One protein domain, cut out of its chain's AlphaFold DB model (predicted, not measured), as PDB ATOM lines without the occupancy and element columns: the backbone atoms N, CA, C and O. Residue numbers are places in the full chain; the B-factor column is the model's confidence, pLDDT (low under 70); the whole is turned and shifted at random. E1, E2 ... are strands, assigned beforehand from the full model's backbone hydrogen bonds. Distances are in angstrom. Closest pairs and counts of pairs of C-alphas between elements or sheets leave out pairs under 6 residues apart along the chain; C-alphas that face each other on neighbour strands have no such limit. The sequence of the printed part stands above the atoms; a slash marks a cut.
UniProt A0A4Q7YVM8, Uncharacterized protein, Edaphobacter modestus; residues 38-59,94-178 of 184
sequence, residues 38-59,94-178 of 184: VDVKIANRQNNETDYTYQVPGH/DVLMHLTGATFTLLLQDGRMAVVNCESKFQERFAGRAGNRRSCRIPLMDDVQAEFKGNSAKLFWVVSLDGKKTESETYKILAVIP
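This is residues 38 to 59 and 94 to 178 of the 184 residues of an uncharacterized protein of Edaphobacter modestus (UniProt A0A4Q7YVM8). A small closed barrel of six strands, with a thin hairpin, E4 and E5, reaching out from it as an arm whose tip, residues 125 to 130, stands free. Round the ring run E1, E2, E3, E8, E7, E6 and back to E1, each neighbour pair antiparallel. The printed part has 107 residues, no named helix and eight strands, E1 to E8 in chain order; the class is all strand. It is compact, with a radius of gyration of the C-alphas of 14.5 A, and spans 46 by 40 by 24 A.

E1, residues 38 to 56, begins at C-alpha 38 (29.297, -55.229, 4.554), bends by 157 degrees at residue 53 and measures 21.1 A. E2, residues 94 to 107, bends by 136 degrees at residue 98. E3 is residues 113 to 118, E4 121 to 123, E5 132 to 134, E6 143 to 149 and E7 152 to 158. E8, residues 166 to 177, 27.9 A, bends by 83 degrees at residue 174 and ends at C-alpha 177 (22.828, -51.108, -10.560).

E1 pairs with E6 over residues 38 to 41 (N 40 and O 144, 2.8 A) and with E2 over 41 to 54 (N 43 and O 105, 2.8 A). E2 and E3 form a hairpin, with N 104 and O 116 2.8 A apart. E8 pairs with E3 over residues 172 to 177 (N 115 and O 175, 2.8 A) and with E7 over 166 to 172 (N 155 and O 169, 2.9 A). E6, E7 and E8 form a meander, each strand the antiparallel neighbour of the one before; N 147 and O 154 are 2.8 A apart. E3 runs on into E4 at 26 degrees, and in the hairpin E4 and E5 N 123 and O 132 are 2.7 A apart.

The farthest C-alphas, of Asp 110 and Arg 129, are 46.4 A apart. Residues 60 to 93 are not printed; C-alphas 59 and 94 are 13.6 A apart across the cut. Of the links printed whole, none is long. Residues 58 to 59, 94 to 97 and 120 to 133 have pLDDT under 70.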
ATOM      1  N   VAL A  38      28.629 -54.709   5.746       93.00
ATOM      2  CA  VAL A  38      29.297 -55.229   4.554       93.00
ATOM      3  C   VAL A  38      30.400 -54.259   4.164       93.00
ATOM      4  O   VAL A  38      30.165 -53.049   4.137       93.00
ATOM      5  N   ASP A  39      31.590 -54.770   3.861       93.50
ATOM      6  CA  ASP A  39      32.659 -53.931   3.326       93.50
ATOM      7  C   ASP A  39      32.315 -53.538   1.885       93.50
ATOM      8  O   ASP A  39      31.995 -54.383   1.044       93.50
ATOM      9  N   VAL A  40      32.361 -52.242   1.605       94.00
ATOM     10  CA  VAL A  40      32.088 -51.667   0.290       94.00
ATOM     11  C   VAL A  40      33.208 -50.716  -0.090       94.00
ATOM     12  O   VAL A  40      33.847 -50.102   0.767       94.00
ATOM     13  N   LYS A  41      33.411 -50.557  -1.395       93.69
ATOM     14  CA  LYS A  41      34.384 -49.608  -1.927       93.69
ATOM     15  C   LYS A  41      33.680 -48.414  -2.544       93.69
ATOM     16  O   LYS A  41      32.764 -48.573  -3.345       93.69
ATOM     17  N   ILE A  42      34.110 -47.209  -2.217       91.38
ATOM     18  CA  ILE A  42      33.609 -45.994  -2.852       91.38
ATOM     19  C   ILE A  42      34.284 -45.858  -4.218       91.38
ATOM     20  O   ILE A  42      35.475 -45.579  -4.306       91.38
ATOM     21  N   ALA A  43      33.516 -46.072  -5.284       87.44
ATOM     22  CA  ALA A  43      33.989 -45.980  -6.664       87.44
ATOM     23  C   ALA A  43      33.954 -44.542  -7.203       87.44
ATOM     24  O   ALA A  43      34.738 -44.189  -8.078       87.44
ATOM     25  N   ASN A  44      33.040 -43.712  -6.692       86.38
ATOM     26  CA  ASN A  44      32.939 -42.304  -7.065       86.38
ATOM     27  C   ASN A  44      32.382 -41.460  -5.920       86.38
ATOM     28  O   ASN A  44      31.510 -41.918  -5.173       86.38
ATOM     29  N   ARG A  45      32.860 -40.215  -5.829       89.12
ATOM     30  CA  ARG A  45      32.435 -39.203  -4.864       89.12
ATOM     31  C   ARG A  45      32.092 -37.901  -5.564       89.12
ATOM     32  O   ARG A  45      32.909 -37.358  -6.296       89.12
ATOM     33  N   GLN A  46      30.927 -37.355  -5.242       86.44
ATOM     34  CA  GLN A  46      30.564 -35.993  -5.610       86.44
ATOM     35  C   GLN A  46      29.924 -35.306  -4.410       86.44
ATOM     36  O   GLN A  46      29.095 -35.888  -3.716       86.44
ATOM     37  N   ASN A  47      30.340 -34.074  -4.137       84.06
ATOM     38  CA  ASN A  47      29.807 -33.286  -3.038       84.06
ATOM     39  C   ASN A  47      29.666 -31.836  -3.480       84.06
ATOM     40  O   ASN A  47      30.658 -31.200  -3.830       84.06
ATOM     41  N   ASN A  48      28.444 -31.323  -3.445       78.44
ATOM     42  CA  ASN A  48      28.168 -29.910  -3.654       78.44
ATOM     43  C   ASN A  48      26.896 -29.534  -2.889       78.44
ATOM     44  O   ASN A  48      25.924 -30.283  -2.860       78.44
ATOM     45  N   GLU A  49      26.908 -28.377  -2.237       72.38
ATOM     46  CA  GLU A  49      25.749 -27.864  -1.502       72.38
ATOM     47  C   GLU A  49      24.693 -27.245  -2.429       72.38
ATOM     48  O   GLU A  49      23.522 -27.155  -2.052       72.38
ATOM     49  N   THR A  50      25.107 -26.858  -3.640       72.56
ATOM     50  CA  THR A  50      24.224 -26.442  -4.738       72.56
ATOM     51  C   THR A  50      23.805 -27.657  -5.551       72.56
ATOM     52  O   THR A  50      24.532 -28.647  -5.588       72.56
ATOM     53  N   ASP A  51      22.650 -27.571  -6.205       73.38
ATOM     54  CA  ASP A  51      22.157 -28.615  -7.095       73.38
ATOM     55  C   ASP A  51      23.184 -28.975  -8.178       73.38
ATOM     56  O   ASP A  51      23.794 -28.098  -8.799       73.38
ATOM     57  N   TYR A  52      23.400 -30.272  -8.371       72.25
ATOM     58  CA  TYR A  52      24.301 -30.800  -9.383       72.25
ATOM     59  C   TYR A  52      23.729 -32.039 -10.045       72.25
ATOM     60  O   TYR A  52      23.001 -32.827  -9.443       72.25
ATOM     61  N   THR A  53      24.145 -32.237 -11.290       76.31
ATOM     62  CA  THR A  53      23.912 -33.462 -12.040       76.31
ATOM     63  C   THR A  53      24.937 -34.518 -11.642       76.31
ATOM     64  O   THR A  53      26.144 -34.282 -11.753       76.31
ATOM     65  N   TYR A  54      24.464 -35.680 -11.192       75.44
ATOM     66  CA  TYR A  54      25.314 -36.837 -10.910       75.44
ATOM     67  C   TYR A  54      25.289 -37.827 -12.077       75.44
ATOM     68  O   TYR A  54      24.214 -38.244 -12.495       75.44
ATOM     69  N   GLN A  55      26.461 -38.229 -12.573       76.38
ATOM     70  CA  GLN A  55      26.597 -39.325 -13.537       76.38
ATOM     71  C   GLN A  55      27.168 -40.555 -12.839       76.38
ATOM     72  O   GLN A  55      28.159 -40.464 -12.108       76.38
ATOM     73  N   VAL A  56      26.557 -41.718 -13.078       75.25
ATOM     74  CA  VAL A  56      27.061 -42.972 -12.519       75.25
ATOM     75  C   VAL A  56      28.183 -43.488 -13.420       75.25
ATOM     76  O   VAL A  56      27.916 -43.782 -14.589       75.25
ATOM     77  N   PRO A  57      29.429 -43.605 -12.924       70.25
ATOM     78  CA  PRO A  57      30.532 -44.056 -13.757       70.25
ATOM     79  C   PRO A  57      30.326 -45.488 -14.235       70.25
ATOM     80  O   PRO A  57      29.792 -46.339 -13.520       70.25
ATOM     81  N   GLY A  58      30.831 -45.760 -15.434       68.50
ATOM     82  CA  GLY A  58      31.042 -47.126 -15.880       68.50
ATOM     83  C   GLY A  58      32.166 -47.782 -15.080       68.50
ATOM     84  O   GLY A  58      33.075 -47.102 -14.604       68.50
ATOM     85  N   HIS A  59      32.122 -49.102 -14.940       69.75
ATOM     86  CA  HIS A  59      33.194 -49.868 -14.303       69.75
ATOM     87  C   HIS A  59      33.614 -51.029 -15.194       69.75
ATOM     88  O   HIS A  59      32.778 -51.655 -15.837       69.75
ATOM     89  N   ASP A  94      23.752 -42.610 -17.711       53.78
ATOM     90  CA  ASP A  94      23.278 -41.231 -17.813       53.78
ATOM     91  C   ASP A  94      21.902 -41.097 -17.155       53.78
ATOM     92  O   ASP A  94      20.878 -40.892 -17.804       53.78
ATOM     93  N   VAL A  95      21.857 -41.241 -15.833       58.59
ATOM     94  CA  VAL A  95      20.691 -40.813 -15.059       58.59
ATOM     95  C   VAL A  95      21.010 -39.429 -14.518       58.59
ATOM     96  O   VAL A  95      21.641 -39.299 -13.475       58.59
ATOM     97  N   LEU A  96      20.595 -38.390 -15.243       62.38
ATOM     98  CA  LEU A  96      20.677 -37.003 -14.785       62.38
ATOM     99  C   LEU A  96      19.776 -36.830 -13.555       62.38
ATOM    100  O   LEU A  96      18.571 -36.615 -13.670       62.38
ATOM    101  N   MET A  97      20.363 -36.967 -12.368       66.81
ATOM    102  CA  MET A  97      19.694 -36.686 -11.099       66.81
ATOM    103  C   MET A  97      20.161 -35.332 -10.575       66.81
ATOM    104  O   MET A  97      21.364 -35.111 -10.456       66.81
ATOM    105  N   HIS A  98      19.203 -34.468 -10.249       71.75
ATOM    106  CA  HIS A  98      19.408 -33.211  -9.532       71.75
ATOM    107  C   HIS A  98      19.550 -33.518  -8.040       71.75
ATOM    108  O   HIS A  98      18.578 -33.904  -7.382       71.75
ATOM    109  N   LEU A  99      20.785 -33.476  -7.541       78.44
ATOM    110  CA  LEU A  99      21.130 -33.827  -6.169       78.44
ATOM    111  C   LEU A  99      21.793 -32.643  -5.468       78.44
ATOM    112  O   LEU A  99      22.517 -31.860  -6.071       78.44
ATOM    113  N   THR A 100      21.590 -32.557  -4.155       81.69
ATOM    114  CA  THR A 100      22.349 -31.667  -3.272       81.69
ATOM    115  C   THR A 100      22.997 -32.486  -2.161       81.69
ATOM    116  O   THR A 100      22.480 -33.534  -1.764       81.69
ATOM    117  N   GLY A 101      24.125 -32.003  -1.646       85.00
ATOM    118  CA  GLY A 101      24.918 -32.670  -0.620       85.00
ATOM    119  C   GLY A 101      25.904 -33.688  -1.196       85.00
ATOM    120  O   GLY A 101      26.512 -33.457  -2.243       85.00
ATOM    121  N   ALA A 102      26.092 -34.804  -0.492       89.25
ATOM    122  CA  ALA A 102      27.140 -35.780  -0.778       89.25
ATOM    123  C   ALA A 102      26.572 -37.064  -1.398       89.25
ATOM    124  O   ALA A 102      25.851 -37.807  -0.731       89.25
ATOM    125  N   THR A 103      26.971 -37.354  -2.637       90.31
ATOM    126  CA  THR A 103      26.590 -38.558  -3.384       90.31
ATOM    127  C   THR A 103      27.785 -39.483  -3.592       90.31
ATOM    128  O   THR A 103      28.869 -39.052  -4.000       90.31
ATOM    129  N   PHE A 104      27.571 -40.777  -3.362       91.44
ATOM    130  CA  PHE A 104      28.558 -41.828  -3.576       91.44
ATOM    131  C   PHE A 104      28.017 -42.945  -4.458       91.44
ATOM    132  O   PHE A 104      26.857 -43.336  -4.342       91.44
ATOM    133  N   THR A 105      28.904 -43.515  -5.271       90.81
ATOM    134  CA  THR A 105      28.699 -44.838  -5.870       90.81
ATOM    135  C   THR A 105      29.473 -45.852  -5.037       90.81
ATOM    136  O   THR A 105      30.702 -45.803  -4.978       90.81
ATOM    137  N   LEU A 106      28.753 -46.753  -4.375       92.50
ATOM    138  CA  LEU A 106      29.302 -47.837  -3.568       92.50
ATOM    139  C   LEU A 106      29.375 -49.102  -4.416       92.50
ATOM    140  O   LEU A 106      28.348 -49.576  -4.890       92.50
ATOM    141  N   LEU A 107      30.563 -49.663  -4.577       90.81
ATOM    142  CA  LEU A 107      30.778 -50.976  -5.160       90.81
ATOM    143  C   LEU A 107      30.649 -52.037  -4.063       90.81
ATOM    144  O   LEU A 107      31.403 -52.033  -3.085       90.81
ATOM    145  N   LEU A 108      29.679 -52.930  -4.227       91.12
ATOM    146  CA  LEU A 108      29.460 -54.070  -3.345       91.12
ATOM    147  C   LEU A 108      30.389 -55.225  -3.745       91.12
ATOM    148  O   LEU A 108      30.818 -55.331  -4.895       91.12
ATOM    149  N   GLN A 109      30.660 -56.134  -2.806       87.19
ATOM    150  CA  GLN A 109      31.509 -57.314  -3.043       87.19
ATOM    151  C   GLN A 109      30.962 -58.257  -4.127       87.19
ATOM    152  O   GLN A 109      31.716 -58.982  -4.767       87.19
ATOM    153  N   ASP A 110      29.652 -58.227  -4.365       83.00
ATOM    154  CA  ASP A 110      28.995 -58.989  -5.431       83.00
ATOM    155  C   ASP A 110      29.122 -58.334  -6.823       83.00
ATOM    156  O   ASP A 110      28.668 -58.893  -7.824       83.00
ATOM    157  N   GLY A 111      29.760 -57.161  -6.905       82.44
ATOM    158  CA  GLY A 111      29.960 -56.382  -8.124       82.44
ATOM    159  C   GLY A 111      28.773 -55.504  -8.524       82.44
ATOM    160  O   GLY A 111      28.828 -54.870  -9.576       82.44
ATOM    161  N   ARG A 112      27.706 -55.442  -7.720       87.75
ATOM    162  CA  ARG A 112      26.651 -54.435  -7.892       87.75
ATOM    163  C   ARG A 112      27.149 -53.070  -7.438       87.75
ATOM    164  O   ARG A 112      28.036 -52.964  -6.592       87.75
ATOM    165  N   MET A 113      26.525 -52.016  -7.954       88.00
ATOM    166  CA  MET A 113      26.787 -50.651  -7.503       88.00
ATOM    167  C   MET A 113      25.539 -50.047  -6.871       88.00
ATOM    168  O   MET A 113      24.462 -50.117  -7.447       88.00
ATOM    169  N   ALA A 114      25.669 -49.430  -5.703       90.25
ATOM    170  CA  ALA A 114      24.598 -48.672  -5.067       90.25
ATOM    171  C   ALA A 114      24.927 -47.178  -5.104       90.25
ATOM    172  O   ALA A 114      25.968 -46.755  -4.606       90.25
ATOM    173  N   VAL A 115      24.029 -46.376  -5.670       90.25
ATOM    174  CA  VAL A 115      24.132 -44.915  -5.641       90.25
ATOM    175  C   VAL A 115      23.419 -44.421  -4.394       90.25
ATOM    176  O   VAL A 115      22.228 -44.686  -4.208       90.25
ATOM    177  N   VAL A 116      24.138 -43.714  -3.528       91.50
ATOM    178  CA  VAL A 116      23.616 -43.203  -2.258       91.50
ATOM    179  C   VAL A 116      23.849 -41.701  -2.156       91.50
ATOM    180  O   VAL A 116      24.915 -41.227  -2.526       91.50
ATOM    181  N   ASN A 117      22.875 -40.950  -1.641       91.62
ATOM    182  CA  ASN A 117      22.984 -39.505  -1.439       91.62
ATOM    183  C   ASN A 117      22.612 -39.110  -0.005       91.62
ATOM    184  O   ASN A 117      21.636 -39.601   0.564       91.62
ATOM    185  N   CYS A 118      23.386 -38.200   0.572       88.94
ATOM    186  CA  CYS A 118      23.053 -37.479   1.784       88.94
ATOM    187  C   CYS A 118      22.773 -36.028   1.406       88.94
ATOM    188  O   CYS A 118      23.690 -35.256   1.131       88.94
ATOM    189  N   GLU A 119      21.494 -35.663   1.440       81.31
ATOM    190  CA  GLU A 119      21.082 -34.266   1.410       81.31
ATOM    191  C   GLU A 119      21.435 -33.616   2.753       81.31
ATOM    192  O   GLU A 119      21.245 -34.206   3.825       81.31
ATOM    193  N   SER A 120      21.994 -32.410   2.710       67.62
ATOM    194  CA  SER A 120      22.458 -31.707   3.905       67.62
ATOM    195  C   SER A 120      21.288 -31.430   4.852       67.62
ATOM    196  O   SER A 120      20.292 -30.797   4.497       67.62
ATOM    197  N   LYS A 121      21.399 -31.966   6.071       61.16
ATOM    198  CA  LYS A 121      20.289 -32.068   7.024       61.16
ATOM    199  C   LYS A 121      20.088 -30.729   7.729       61.16
ATOM    200  O   LYS A 121      21.019 -30.192   8.332       61.16
ATOM    201  N   PHE A 122      18.862 -30.220   7.699       53.62
ATOM    202  CA  PHE A 122      18.442 -29.087   8.516       53.62
ATOM    203  C   PHE A 122      18.500 -29.472  10.007       53.62
ATOM    204  O   PHE A 122      17.894 -30.457  10.431       53.62
ATOM    205  N   GLN A 123      19.276 -28.743  10.809       51.53
ATOM    206  CA  GLN A 123      19.319 -28.848  12.266       51.53
ATOM    207  C   GLN A 123      18.481 -27.719  12.874       51.53
ATOM    208  O   GLN A 123      18.950 -26.593  13.026       51.53
ATOM    209  N   GLU A 124      17.260 -28.037  13.305       50.75
ATOM    210  CA  GLU A 124      16.364 -27.052  13.938       50.75
ATOM    211  C   GLU A 124      16.866 -26.558  15.303       50.75
ATOM    212  O   GLU A 124      16.400 -25.547  15.819       50.75
ATOM    213  N   ARG A 125      17.789 -27.288  15.944       51.97
ATOM    214  CA  ARG A 125      17.950 -27.192  17.401       51.97
ATOM    215  C   ARG A 125      18.657 -25.939  17.927       51.97
ATOM    216  O   ARG A 125      18.586 -25.737  19.132       51.97
ATOM    217  N   PHE A 126      19.298 -25.105  17.102       49.81
ATOM    218  CA  PHE A 126      20.072 -23.957  17.620       49.81
ATOM    219  C   PHE A 126      20.171 -22.714  16.726       49.81
ATOM    220  O   PHE A 126      20.839 -21.756  17.107       49.81
ATOM    221  N   ALA A 127      19.511 -22.671  15.572       49.47
ATOM    222  CA  ALA A 127      19.466 -21.460  14.760       49.47
ATOM    223  C   ALA A 127      18.006 -21.104  14.537       49.47
ATOM    224  O   ALA A 127      17.233 -21.976  14.162       49.47
ATOM    225  N   GLY A 128      17.622 -19.862  14.837       54.53
ATOM    226  CA  GLY A 128      16.254 -19.370  14.667       54.53
ATOM    227  C   GLY A 128      15.781 -19.398  13.203       54.53
ATOM    228  O   GLY A 128      16.078 -20.306  12.442       54.53
ATOM    229  N   ARG A 129      15.048 -18.372  12.756       51.88
ATOM    230  CA  ARG A 129      14.467 -18.293  11.391       51.88
ATOM    231  C   ARG A 129      15.434 -18.557  10.214       51.88
ATOM    232  O   ARG A 129      14.961 -18.831   9.118       51.88
ATOM    233  N   ALA A 130      16.749 -18.479  10.423       54.75
ATOM    234  CA  ALA A 130      17.789 -18.859   9.468       54.75
ATOM    235  C   ALA A 130      18.417 -20.188   9.915       54.75
ATOM    236  O   ALA A 130      19.421 -20.195  10.620       54.75
ATOM    237  N   GLY A 131      17.759 -21.310   9.628       53.84
ATOM    238  CA  GLY A 131      18.121 -22.577  10.256       53.84
ATOM    239  C   GLY A 131      19.495 -23.130   9.864       53.84
ATOM    240  O   GLY A 131      20.054 -22.838   8.807       53.84
ATOM    241  N   ASN A 132      20.052 -23.928  10.771       58.75
ATOM    242  CA  ASN A 132      21.423 -24.415  10.715       58.75
ATOM    243  C   ASN A 132      21.481 -25.642   9.802       58.75
ATOM    244  O   ASN A 132      20.976 -26.703  10.161       58.75
ATOM    245  N   ARG A 133      22.053 -25.530   8.606       63.66
ATOM    246  CA  ARG A 133      22.222 -26.677   7.703       63.66
ATOM    247  C   ARG A 133      23.546 -27.360   8.044       63.66
ATOM    248  O   ARG A 133      24.591 -26.726   7.952       63.66
ATOM    249  N   ARG A 134      23.528 -28.637   8.448       70.94
ATOM    250  CA  ARG A 134      24.776 -29.401   8.628       70.94
ATOM    251  C   ARG A 134      25.168 -30.058   7.308       70.94
ATOM    252  O   ARG A 134      24.366 -30.803   6.733       70.94
ATOM    253  N   SER A 135      26.397 -29.832   6.859       74.12
ATOM    254  CA  SER A 135      26.975 -30.585   5.744       74.12
ATOM    255  C   SER A 135      27.102 -32.068   6.135       74.12
ATOM    256  O   SER A 135      27.256 -32.419   7.314       74.12
ATOM    257  N   CYS A 136      26.964 -32.962   5.157       84.50
ATOM    258  CA  CYS A 136      27.093 -34.400   5.382       84.50
ATOM    259  C   CYS A 136      28.546 -34.767   5.688       84.50
ATOM    260  O   CYS A 136      29.470 -34.195   5.110       84.50
ATOM    261  N   ARG A 137      28.760 -35.723   6.598       87.44
ATOM    262  CA  ARG A 137      30.107 -36.229   6.886       87.44
ATOM    263  C   ARG A 137      30.541 -37.196   5.794       87.44
ATOM    264  O   ARG A 137      29.847 -38.179   5.548       87.44
ATOM    265  N   ILE A 138      31.686 -36.925   5.178       88.00
ATOM    266  CA  ILE A 138      32.200 -37.654   4.015       88.00
ATOM    267  C   ILE A 138      33.450 -38.439   4.445       88.00
ATOM    268  O   ILE A 138      34.372 -37.832   4.995       88.00
ATOM    269  N   PRO A 139      33.514 -39.760   4.206       88.56
ATOM    270  CA  PRO A 139      34.735 -40.534   4.408       88.56
ATOM    271  C   PRO A 139      35.832 -40.106   3.426       88.56
ATOM    272  O   PRO A 139      35.578 -39.945   2.230       88.56
ATOM    273  N   LEU A 140      37.063 -39.973   3.927       86.81
ATOM    274  CA  LEU A 140      38.241 -39.657   3.108       86.81
ATOM    275  C   LEU A 140      38.827 -40.890   2.400       86.81
ATOM    276  O   LEU A 140      39.508 -40.735   1.393       86.81
ATOM    277  N   MET A 141      38.572 -42.097   2.911       88.44
ATOM    278  CA  MET A 141      39.066 -43.357   2.347       88.44
ATOM    279  C   MET A 141      37.995 -44.112   1.569       88.44
ATOM    280  O   MET A 141      36.796 -43.954   1.815       88.44
ATOM    281  N   ASP A 142      38.447 -44.915   0.605       92.12
ATOM    282  CA  ASP A 142      37.585 -45.633  -0.337       92.12
ATOM    283  C   ASP A 142      36.962 -46.882   0.279       92.12
ATOM    284  O   ASP A 142      35.808 -47.184  -0.009       92.12
ATOM    285  N   ASP A 143      37.692 -47.572   1.150       91.81
ATOM    286  CA  ASP A 143      37.212 -48.776   1.817       91.81
ATOM    287  C   ASP A 143      36.444 -48.397   3.088       91.81
ATOM    288  O   ASP A 143      36.995 -47.822   4.035       91.81
ATOM    289  N   VAL A 144      35.144 -48.689   3.095       94.19
ATOM    290  CA  VAL A 144      34.233 -48.355   4.196       94.19
ATOM    291  C   VAL A 144      33.283 -49.511   4.479       94.19
ATOM    292  O   VAL A 144      33.046 -50.373   3.637       94.19
ATOM    293  N   GLN A 145      32.684 -49.514   5.665       94.31
ATOM    294  CA  GLN A 145      31.626 -50.459   6.003       94.31
ATOM    295  C   GLN A 145      30.263 -49.823   5.769       94.31
ATOM    296  O   GLN A 145      30.037 -48.675   6.145       94.31
ATOM    297  N   ALA A 146      29.334 -50.568   5.183       94.31
ATOM    298  CA  ALA A 146      27.967 -50.130   4.963       94.31
ATOM    299  C   ALA A 146      26.975 -51.080   5.633       94.31
ATOM    300  O   ALA A 146      27.069 -52.299   5.515       94.31
ATOM    301  N   GLU A 147      25.989 -50.506   6.313       94.88
ATOM    302  CA  GLU A 147      24.794 -51.206   6.768       94.88
ATOM    303  C   GLU A 147      23.612 -50.743   5.917       94.88
ATOM    304  O   GLU A 147      23.275 -49.554   5.893       94.88
ATOM    305  N   PHE A 148      22.975 -51.675   5.213       92.50
ATOM    306  CA  PHE A 148      21.821 -51.389   4.368       92.50
ATOM    307  C   PHE A 148      20.533 -51.720   5.119       92.50
ATOM    308  O   PHE A 148      20.333 -52.848   5.567       92.50
ATOM    309  N   LYS A 149      19.638 -50.736   5.243       91.12
ATOM    310  CA  LYS A 149      18.334 -50.891   5.891       91.12
ATOM    311  C   LYS A 149      17.254 -50.196   5.071       91.12
ATOM    312  O   LYS A 149      17.150 -48.969   5.065       91.12
ATOM    313  N   GLY A 150      16.421 -50.988   4.398       88.50
ATOM    314  CA  GLY A 150      15.359 -50.472   3.531       88.50
ATOM    315  C   GLY A 150      15.926 -49.593   2.414       88.50
ATOM    316  O   GLY A 150      16.717 -50.055   1.602       88.50
ATOM    317  N   ASN A 151      15.539 -48.317   2.393       90.06
ATOM    318  CA  ASN A 151      16.003 -47.319   1.421       90.06
ATOM    319  C   ASN A 151      17.194 -46.479   1.918       90.06
ATOM    320  O   ASN A 151      17.474 -45.418   1.362       90.06
ATOM    321  N   SER A 152      17.850 -46.897   2.999       90.69
ATOM    322  CA  SER A 152      18.929 -46.152   3.643       90.69
ATOM    323  C   SER A 152      20.189 -47.004   3.749       90.69
ATOM    324  O   SER A 152      20.122 -48.203   4.016       90.69
ATOM    325  N   ALA A 153      21.342 -46.370   3.572       94.12
ATOM    326  CA  ALA A 153      22.658 -46.958   3.761       94.12
ATOM    327  C   ALA A 153      23.411 -46.145   4.816       94.12
ATOM    328  O   ALA A 153      23.622 -44.941   4.657       94.12
ATOM    329  N   LYS A 154      23.803 -46.780   5.918       94.56
ATOM    330  CA  LYS A 154      24.646 -46.158   6.938       94.56
ATOM    331  C   LYS A 154      26.091 -46.553   6.688       94.56
ATOM    332  O   LYS A 154      26.425 -47.729   6.770       94.56
ATOM    333  N   LEU A 155      26.923 -45.567   6.379       94.38
ATOM    334  CA  LEU A 155      28.352 -45.761   6.177       94.38
ATOM    335  C   LEU A 155      29.083 -45.608   7.505       94.38
ATOM    336  O   LEU A 155      28.731 -44.739   8.301       94.38
ATOM    337  N   PHE A 156      30.098 -46.436   7.715       93.62
ATOM    338  CA  PHE A 156      30.982 -46.454   8.868       93.62
ATOM    339  C   PHE A 156      32.424 -46.446   8.382       93.62
ATOM    340  O   PHE A 156      32.797 -47.217   7.496       93.62
ATOM    341  N   TRP A 157      33.241 -45.582   8.969       93.94
ATOM    342  CA  TRP A 157      34.624 -45.423   8.545       93.94
ATOM    343  C   TRP A 157      35.488 -44.977   9.725       93.94
ATOM    344  O   TRP A 157      35.048 -44.247  10.612       93.94
ATOM    345  N   VAL A 158      36.723 -45.458   9.776       91.12
ATOM    346  CA  VAL A 158      37.720 -45.087  10.784       91.12
ATOM    347  C   VAL A 158      38.244 -43.661  10.557       91.12
ATOM    348  O   VAL A 158      38.633 -43.301   9.454       91.12
ATOM    349  N   VAL A 159      38.321 -42.847  11.609       88.56
ATOM    350  CA  VAL A 159      38.877 -41.475  11.549       88.56
ATOM    351  C   VAL A 159      40.154 -41.284  12.367       88.56
ATOM    352  O   VAL A 159      40.805 -40.250  12.264       88.56
ATOM    353  N   SER A 160      40.527 -42.255  13.202       85.81
ATOM    354  CA  SER A 160      41.783 -42.217  13.959       85.81
ATOM    355  C   SER A 160      42.866 -43.046  13.286       85.81
ATOM    356  O   SER A 160      42.590 -44.176  12.888       85.81
ATOM    357  N   LEU A 161      44.108 -42.559  13.327       82.56
ATOM    358  CA  LEU A 161      45.297 -43.337  12.954       82.56
ATOM    359  C   LEU A 161      45.387 -44.670  13.723       82.56
ATOM    360  O   LEU A 161      45.786 -45.678  13.158       82.56
ATOM    361  N   ASP A 162      44.919 -44.696  14.976       83.31
ATOM    362  CA  ASP A 162      44.908 -45.896  15.825       83.31
ATOM    363  C   ASP A 162      43.819 -46.927  15.466       83.31
ATOM    364  O   ASP A 162      43.675 -47.929  16.164       83.31
ATOM    365  N   GLY A 163      42.961 -46.667  14.473       81.19
ATOM    366  CA  GLY A 163      41.856 -47.575  14.123       81.19
ATOM    367  C   GLY A 163      40.640 -47.556  15.064       81.19
ATOM    368  O   GLY A 163      39.593 -48.102  14.734       81.19
ATOM    369  N   LYS A 164      40.748 -46.926  16.239       85.81
ATOM    370  CA  LYS A 164      39.763 -47.043  17.332       85.81
ATOM    371  C   LYS A 164      38.537 -46.144  17.196       85.81
ATOM    372  O   LYS A 164      37.467 -46.494  17.688       85.81
ATOM    373  N   LYS A 165      38.676 -44.964  16.588       89.12
ATOM    374  CA  LYS A 165      37.559 -44.032  16.396       89.12
ATOM    375  C   LYS A 165      36.931 -44.276  15.041       89.12
ATOM    376  O   LYS A 165      37.595 -44.126  14.018       89.12
ATOM    377  N   THR A 166      35.646 -44.595  15.055       90.12
ATOM    378  CA  THR A 166      34.821 -44.708  13.857       90.12
ATOM    379  C   THR A 166      33.798 -43.583  13.834       90.12
ATOM    380  O   THR A 166      33.247 -43.194  14.864       90.12
ATOM    381  N   GLU A 167      33.556 -43.046  12.648       91.88
ATOM    382  CA  GLU A 167      32.434 -42.168  12.368       91.88
ATOM    383  C   GLU A 167      31.400 -42.893  11.525       91.88
ATOM    384  O   GLU A 167      31.675 -43.925  10.910       91.88
ATOM    385  N   SER A 168      30.181 -42.358  11.533       91.50
ATOM    386  CA  SER A 168      29.124 -42.867  10.679       91.50
ATOM    387  C   SER A 168      28.197 -41.763  10.202       91.50
ATOM    388  O   SER A 168      27.972 -40.774  10.904       91.50
ATOM    389  N   GLU A 169      27.626 -41.960   9.021       91.75
ATOM    390  CA  GLU A 169      26.618 -41.077   8.442       91.75
ATOM    391  C   GLU A 169      25.642 -41.904   7.601       91.75
ATOM    392  O   GLU A 169      26.014 -42.893   6.967       91.75
ATOM    393  N   THR A 170      24.366 -41.523   7.635       91.38
ATOM    394  CA  THR A 170      23.296 -42.230   6.922       91.38
ATOM    395  C   THR A 170      22.917 -41.484   5.655       91.38
ATOM    396  O   THR A 170      22.530 -40.313   5.721       91.38
ATOM    397  N   TYR A 171      22.974 -42.220   4.551       91.62
ATOM    398  CA  TYR A 171      22.664 -41.827   3.186       91.62
ATOM    399  C   TYR A 171      21.376 -42.519   2.725       91.62
ATOM    400  O   TYR A 171      21.052 -43.618   3.178       91.62
ATOM    401  N   LYS A 172      20.645 -41.896   1.805       92.06
ATOM    402  CA  LYS A 172      19.492 -42.490   1.127       92.06
ATOM    403  C   LYS A 172      19.963 -43.210  -0.130       92.06
ATOM    404  O   LYS A 172      20.725 -42.647  -0.909       92.06
ATOM    405  N   ILE A 173      19.499 -44.435  -0.338       91.44
ATOM    406  CA  ILE A 173      19.763 -45.202  -1.555       91.44
ATOM    407  C   ILE A 173      18.878 -44.635  -2.667       91.44
ATOM    408  O   ILE A 173      17.657 -44.574  -2.521       91.44
ATOM    409  N   LEU A 174      19.503 -44.194  -3.756       88.94
ATOM    410  CA  LEU A 174      18.829 -43.655  -4.936       88.94
ATOM    411  C   LEU A 174      18.608 -44.733  -5.995       88.94
ATOM    412  O   LEU A 174      17.532 -44.809  -6.577       88.94
ATOM    413  N   ALA A 175      19.619 -45.572  -6.223       86.69
ATOM    414  CA  ALA A 175      19.573 -46.629  -7.221       86.69
ATOM    415  C   ALA A 175      20.504 -47.787  -6.846       86.69
ATOM    416  O   ALA A 175      21.504 -47.597  -6.153       86.69
ATOM    417  N   VAL A 176      20.186 -48.982  -7.346       88.25
ATOM    418  CA  VAL A 176      21.064 -50.157  -7.307       88.25
ATOM    419  C   VAL A 176      21.218 -50.671  -8.731       88.25
ATOM    420  O   VAL A 176      20.235 -51.016  -9.380       88.25
ATOM    421  N   ILE A 177      22.453 -50.705  -9.211       85.75
ATOM    422  CA  ILE A 177      22.828 -51.108 -10.560       85.75
ATOM    423  C   ILE A 177      23.346 -52.547 -10.489       85.75
ATOM    424  O   ILE A 177      24.273 -52.825  -9.715       85.75
ATOM    425  N   PRO A 178      22.754 -53.481 -11.253       82.62
ATOM    426  CA  PRO A 178      23.210 -54.859 -11.285       82.62
ATOM    427  C   PRO A 178      24.598 -54.957 -11.924       82.62
ATOM    428  O   PRO A 178      24.964 -54.162 -12.789       82.62
TER     429      PRO A 178